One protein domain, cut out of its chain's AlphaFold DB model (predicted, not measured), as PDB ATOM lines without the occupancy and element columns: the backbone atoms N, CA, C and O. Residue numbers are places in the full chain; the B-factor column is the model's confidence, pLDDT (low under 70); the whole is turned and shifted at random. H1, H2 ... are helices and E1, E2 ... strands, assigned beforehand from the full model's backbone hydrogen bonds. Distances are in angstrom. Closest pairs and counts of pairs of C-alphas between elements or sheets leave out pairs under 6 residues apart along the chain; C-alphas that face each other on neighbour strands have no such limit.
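This is residues 243 to 279 and 322 to 331 of the 574 residues of the protein "HNH endonuclease" of Arthrobacter pityocampae (UniProt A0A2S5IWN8). A two-stranded hairpin, E1 and E2, and helix H1 make an open V joined at the tight link from E2 to H1, and short H2 crosses H1 near its far end. The printed part has 47 residues, with two named strands and two named helices in the order E1, E2, H1, H2 along the chain; the class is mixed, helices and strands, and the sheet of E1 and E2 is antiparallel. It is only just loose, close to compact, with a radius of gyration of the C-alphas of 11.7 A and spans of 29 by 24 by 15 A.

E1, residues 245 to 252, and E2, residues 255 to 261, are a hairpin, antiparallel at 159 degrees; N 247 and O 259 are within hydrogen-bond range at 2.8 A. H1, residues 264 to 277, touches H2, residues 322 to 331, about perpendicular at 86 degrees; their closest C-alphas, of Met 274 and Gly 325, are 4.0 A apart. Every O i to N i+4 pair in H1 and H2 is within hydrogen-bond range. E1 is apart from both helices, and E2 from H2.

E1 spans 20.1 A from C-alpha 245 at (-4.850, -18.628, -10.255), E2 19.1 A, H1 20.2 A, and H2 14.3 A to C-alpha 331 at (12.756, -23.565, -0.858).

Residues 280 to 321 are not printed; C-alphas 279 and 322 are 10.1 A apart across the cut. The pLDDT is under 70 at residues 250, 252, 254 and 277 to 279.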
ATOM      1  N   ARG A 243     -11.135 -17.960 -12.448       74.81
ATOM      2  CA  ARG A 243     -11.005 -18.467 -11.072       74.81
ATOM      3  C   ARG A 243      -9.713 -19.245 -10.831       74.81
ATOM      4  O   ARG A 243      -9.320 -19.411  -9.684       74.81
ATOM      5  N   GLN A 244      -9.062 -19.706 -11.890       85.00
ATOM      6  CA  GLN A 244      -7.798 -20.419 -11.870       85.00
ATOM      7  C   GLN A 244      -6.671 -19.406 -11.687       85.00
ATOM      8  O   GLN A 244      -6.477 -18.505 -12.504       85.00
ATOM      9  N   GLY A 245      -5.928 -19.543 -10.595       84.12
ATOM     10  CA  GLY A 245      -4.850 -18.628 -10.255       84.12
ATOM     11  C   GLY A 245      -4.524 -18.608  -8.767       84.12
ATOM     12  O   GLY A 245      -5.222 -19.187  -7.934       84.12
ATOM     13  N   VAL A 246      -3.436 -17.913  -8.438       86.81
ATOM     14  CA  VAL A 246      -3.031 -17.627  -7.058       86.81
ATOM     15  C   VAL A 246      -3.422 -16.189  -6.726       86.81
ATOM     16  O   VAL A 246      -2.870 -15.238  -7.282       86.81
ATOM     17  N   PHE A 247      -4.357 -16.017  -5.795       82.69
ATOM     18  CA  PHE A 247      -4.867 -14.719  -5.359       82.69
ATOM     19  C   PHE A 247      -4.242 -14.318  -4.022       82.69
ATOM     20  O   PHE A 247      -4.438 -14.965  -2.992       82.69
ATOM     21  N   ILE A 248      -3.511 -13.205  -4.016       83.88
ATOM     22  CA  ILE A 248      -2.856 -12.666  -2.818       83.88
ATOM     23  C   ILE A 248      -3.825 -11.682  -2.140       83.88
ATOM     24  O   ILE A 248      -3.984 -10.547  -2.585       83.88
ATOM     25  N   ARG A 249      -4.489 -12.100  -1.052       79.38
ATOM     26  CA  ARG A 249      -5.607 -11.375  -0.400       79.38
ATOM     27  C   ARG A 249      -5.182 -10.380   0.697       79.38
ATOM     28  O   ARG A 249      -6.021  -9.896   1.455       79.38
ATOM     29  N   GLY A 250      -3.891 -10.065   0.797       69.94
ATOM     30  CA  GLY A 250      -3.353  -9.141   1.805       69.94
ATOM     31  C   GLY A 250      -3.115  -9.789   3.178       69.94
ATOM     32  O   GLY A 250      -2.916 -11.001   3.269       69.94
ATOM     33  N   ARG A 251      -3.053  -8.973   4.243       72.69
ATOM     34  CA  ARG A 251      -2.884  -9.443   5.633       72.69
ATOM     35  C   ARG A 251      -4.218  -9.446   6.379       72.69
ATOM     36  O   ARG A 251      -4.928  -8.448   6.340       72.69
ATOM     37  N   ARG A 252      -4.515 -10.519   7.118       67.38
ATOM     38  CA  ARG A 252      -5.597 -10.573   8.119       67.38
ATOM     39  C   ARG A 252      -5.097 -11.307   9.355       67.38
ATOM     40  O   ARG A 252      -4.461 -12.348   9.223       67.38
ATOM     41  N   ASN A 253      -5.337 -10.748  10.542       70.50
ATOM     42  CA  ASN A 253      -4.919 -11.325  11.829       70.50
ATOM     43  C   ASN A 253      -3.434 -11.749  11.865       70.50
ATOM     44  O   ASN A 253      -3.083 -12.802  12.382       70.50
ATOM     45  N   GLY A 254      -2.552 -10.950  11.250       66.19
ATOM     46  CA  GLY A 254      -1.111 -11.227  11.185       66.19
ATOM     47  C   GLY A 254      -0.670 -12.246  10.123       66.19
ATOM     48  O   GLY A 254       0.530 -12.389   9.894       66.19
ATOM     49  N   LEU A 255      -1.599 -12.895   9.417       74.75
ATOM     50  CA  LEU A 255      -1.316 -13.872   8.364       74.75
ATOM     51  C   LEU A 255      -1.464 -13.241   6.974       74.75
ATOM     52  O   LEU A 255      -2.388 -12.465   6.730       74.75
ATOM     53  N   ARG A 256      -0.560 -13.579   6.047       76.12
ATOM     54  CA  ARG A 256      -0.743 -13.299   4.613       76.12
ATOM     55  C   ARG A 256      -1.617 -14.409   4.031       76.12
ATOM     56  O   ARG A 256      -1.272 -15.578   4.170       76.12
ATOM     57  N   ILE A 257      -2.730 -14.041   3.402       81.12
ATOM     58  CA  ILE A 257      -3.680 -15.011   2.849       81.12
ATOM     59  C   ILE A 257      -3.411 -15.186   1.358       81.12
ATOM     60  O   ILE A 257      -3.447 -14.213   0.598       81.12
ATOM     61  N   LEU A 258      -3.157 -16.430   0.964       84.75
ATOM     62  CA  LEU A 258      -3.147 -16.873  -0.422       84.75
ATOM     63  C   LEU A 258      -4.357 -17.781  -0.632       84.75
ATOM     64  O   LEU A 258      -4.606 -18.678   0.169       84.75
ATOM     65  N   GLU A 259      -5.095 -17.536  -1.704       88.00
ATOM     66  CA  GLU A 259      -6.187 -18.385  -2.173       88.00
ATOM     67  C   GLU A 259      -5.771 -18.961  -3.528       88.00
ATOM     68  O   GLU A 259      -5.284 -18.220  -4.381       88.00
ATOM     69  N   ILE A 260      -5.892 -20.276  -3.707       89.06
ATOM     70  CA  ILE A 260      -5.432 -20.971  -4.914       89.06
ATOM     71  C   ILE A 260      -6.636 -21.651  -5.557       89.06
ATOM     72  O   ILE A 260      -7.224 -22.549  -4.958       89.06
ATOM     73  N   GLY A 261      -6.985 -21.223  -6.770       89.31
ATOM     74  CA  GLY A 261      -7.866 -21.969  -7.663       89.31
ATOM     75  C   GLY A 261      -7.014 -22.771  -8.642       89.31
ATOM     76  O   GLY A 261      -6.280 -22.178  -9.431       89.31
ATOM     77  N   ALA A 262      -7.087 -24.097  -8.573       85.62
ATOM     78  CA  ALA A 262      -6.296 -25.021  -9.386       85.62
ATOM     79  C   ALA A 262      -7.220 -25.982 -10.147       85.62
ATOM     80  O   ALA A 262      -8.292 -26.313  -9.645       85.62
ATOM     81  N   THR A 263      -6.807 -26.415 -11.341       83.81
ATOM     82  CA  THR A 263      -7.413 -27.583 -12.011       83.81
ATOM     83  C   THR A 263      -7.011 -28.866 -11.292       83.81
ATOM     84  O   THR A 263      -6.039 -28.854 -10.537       83.81
ATOM     85  N   ASP A 264      -7.695 -29.978 -11.561       81.56
ATOM     86  CA  ASP A 264      -7.381 -31.277 -10.948       81.56
ATOM     87  C   ASP A 264      -5.918 -31.676 -11.168       81.56
ATOM     88  O   ASP A 264      -5.205 -31.993 -10.218       81.56
ATOM     89  N   GLU A 265      -5.415 -31.524 -12.397       82.56
ATOM     90  CA  GLU A 265      -4.003 -31.759 -12.710       82.56
ATOM     91  C   GLU A 265      -3.075 -30.900 -11.831       82.56
ATOM     92  O   GLU A 265      -2.137 -31.409 -11.222       82.56
ATOM     93  N   GLN A 266      -3.330 -29.596 -11.708       87.69
ATOM     94  CA  GLN A 266      -2.507 -28.695 -10.890       87.69
ATOM     95  C   GLN A 266      -2.623 -28.999  -9.391       87.69
ATOM     96  O   GLN A 266      -1.639 -28.880  -8.654       87.69
ATOM     97  N   PHE A 267      -3.816 -29.378  -8.937       88.94
ATOM     98  CA  PHE A 267      -4.098 -29.739  -7.556       88.94
ATOM     99  C   PHE A 267      -3.293 -30.968  -7.134       88.94
ATOM    100  O   PHE A 267      -2.656 -30.930  -6.077       88.94
ATOM    101  N   GLU A 268      -3.221 -31.992  -7.984       90.38
ATOM    102  CA  GLU A 268      -2.423 -33.195  -7.727       90.38
ATOM    103  C   GLU A 268      -0.938 -32.865  -7.521       90.38
ATOM    104  O   GLU A 268      -0.320 -33.328  -6.558       90.38
ATOM    105  N   HIS A 269      -0.364 -31.979  -8.342       87.75
ATOM    106  CA  HIS A 269       1.020 -31.522  -8.165       87.75
ATOM    107  C   HIS A 269       1.220 -30.775  -6.838       87.75
ATOM    108  O   HIS A 269       2.198 -31.016  -6.121       87.75
ATOM    109  N   LEU A 270       0.296 -29.872  -6.492       88.19
ATOM    110  CA  LEU A 270       0.367 -29.072  -5.267       88.19
ATOM    111  C   LEU A 270       0.274 -29.949  -4.017       88.19
ATOM    112  O   LEU A 270       1.134 -29.855  -3.139       88.19
ATOM    113  N   VAL A 271      -0.733 -30.819  -3.937       87.94
ATOM    114  CA  VAL A 271      -0.951 -31.683  -2.769       87.94
ATOM    115  C   VAL A 271       0.157 -32.721  -2.640       87.94
ATOM    116  O   VAL A 271       0.621 -32.974  -1.523       87.94
ATOM    117  N   THR A 272       0.655 -33.265  -3.752       85.81
ATOM    118  CA  THR A 272       1.811 -34.173  -3.740       85.81
ATOM    119  C   THR A 272       3.043 -33.483  -3.155       85.81
ATOM    120  O   THR A 272       3.675 -34.025  -2.246       85.81
ATOM    121  N   ALA A 273       3.363 -32.259  -3.584       84.88
ATOM    122  CA  ALA A 273       4.486 -31.499  -3.029       84.88
ATOM    123  C   ALA A 273       4.294 -31.178  -1.532       84.88
ATOM    124  O   ALA A 273       5.212 -31.375  -0.730       84.88
ATOM    125  N   MET A 274       3.091 -30.744  -1.138       86.81
ATOM    126  CA  MET A 274       2.736 -30.435   0.255       86.81
ATOM    127  C   MET A 274       2.878 -31.646   1.187       86.81
ATOM    128  O   MET A 274       3.355 -31.532   2.318       86.81
ATOM    129  N   THR A 275       2.451 -32.820   0.733       81.69
ATOM    130  CA  THR A 275       2.437 -34.032   1.562       81.69
ATOM    131  C   THR A 275       3.786 -34.743   1.584       81.69
ATOM    132  O   THR A 275       4.191 -35.247   2.630       81.69
ATOM    133  N   THR A 276       4.528 -34.732   0.475       74.75
ATOM    134  CA  THR A 276       5.821 -35.425   0.366       74.75
ATOM    135  C   THR A 276       6.884 -34.797   1.264       74.75
ATOM    136  O   THR A 276       7.581 -35.508   1.981       74.75
ATOM    137  N   VAL A 277       6.989 -33.466   1.288       60.72
ATOM    138  CA  VAL A 277       8.024 -32.763   2.071       60.72
ATOM    139  C   VAL A 277       7.783 -32.864   3.583       60.72
ATOM    140  O   VAL A 277       8.721 -32.753   4.369       60.72
ATOM    141  N   THR A 278       6.542 -33.119   4.003       63.38
ATOM    142  CA  THR A 278       6.180 -33.288   5.420       63.38
ATOM    143  C   THR A 278       6.023 -34.740   5.845       63.38
ATOM    144  O   THR A 278       5.679 -35.007   6.998       63.38
ATOM    145  N   ASN A 279       6.289 -35.696   4.947       65.00
ATOM    146  CA  ASN A 279       6.181 -37.108   5.266       65.00
ATOM    147  C   ASN A 279       7.272 -37.488   6.294       65.00
ATOM    148  O   ASN A 279       8.468 -37.400   5.999       65.00
ATOM    149  N   LEU A 322       0.614 -29.014   5.698       83.62
ATOM    150  CA  LEU A 322       0.498 -28.778   4.251       83.62
ATOM    151  C   LEU A 322       1.221 -27.490   3.823       83.62
ATOM    152  O   LEU A 322       1.915 -27.483   2.805       83.62
ATOM    153  N   LEU A 323       1.105 -26.417   4.613       85.88
ATOM    154  CA  LEU A 323       1.822 -25.167   4.357       85.88
ATOM    155  C   LEU A 323       3.341 -25.354   4.439       85.88
ATOM    156  O   LEU A 323       4.055 -24.871   3.557       85.88
ATOM    157  N   ASP A 324       3.836 -26.060   5.454       78.69
ATOM    158  CA  ASP A 324       5.267 -26.334   5.614       78.69
ATOM    159  C   ASP A 324       5.822 -27.119   4.422       78.69
ATOM    160  O   ASP A 324       6.902 -26.802   3.918       78.69
ATOM    161  N   GLY A 325       5.056 -28.082   3.907       79.44
ATOM    162  CA  GLY A 325       5.437 -28.842   2.724       79.44
ATOM    163  C   GLY A 325       5.477 -27.999   1.454       79.44
ATOM    164  O   GLY A 325       6.458 -28.061   0.711       79.44
ATOM    165  N   LEU A 326       4.467 -27.146   1.234       87.44
ATOM    166  CA  LEU A 326       4.463 -26.210   0.104       87.44
ATOM    167  C   LEU A 326       5.672 -25.269   0.163       87.44
ATOM    168  O   LEU A 326       6.392 -25.099  -0.821       87.44
ATOM    169  N   VAL A 327       5.915 -24.662   1.328       83.94
ATOM    170  CA  VAL A 327       7.041 -23.742   1.533       83.94
ATOM    171  C   VAL A 327       8.371 -24.472   1.356       83.94
ATOM    172  O   VAL A 327       9.287 -23.917   0.748       83.94
ATOM    173  N   GLY A 328       8.489 -25.706   1.843       76.38
ATOM    174  CA  GLY A 328       9.677 -26.533   1.662       76.38
ATOM    175  C   GLY A 328       9.948 -26.859   0.191       76.38
ATOM    176  O   GLY A 328      11.079 -26.684  -0.264       76.38
ATOM    177  N   ALA A 329       8.921 -27.210  -0.588       80.56
ATOM    178  CA  ALA A 329       9.046 -27.393  -2.035       80.56
ATOM    179  C   ALA A 329       9.513 -26.104  -2.739       80.56
ATOM    180  O   ALA A 329      10.436 -26.138  -3.557       80.56
ATOM    181  N   CYS A 330       8.963 -24.943  -2.359       82.31
ATOM    182  CA  CYS A 330       9.437 -23.653  -2.864       82.31
ATOM    183  C   CYS A 330      10.901 -23.378  -2.484       82.31
ATOM    184  O   CYS A 330      11.647 -22.869  -3.315       82.31
ATOM    185  N   ARG A 331      11.346 -23.720  -1.267       73.88
ATOM    186  CA  ARG A 331      12.756 -23.565  -0.858       73.88
ATOM    187  C   ARG A 331      13.690 -24.425  -1.703       73.88
ATOM    188  O   ARG A 331      14.712 -23.916  -2.156       73.88
TER     189      ARG A 331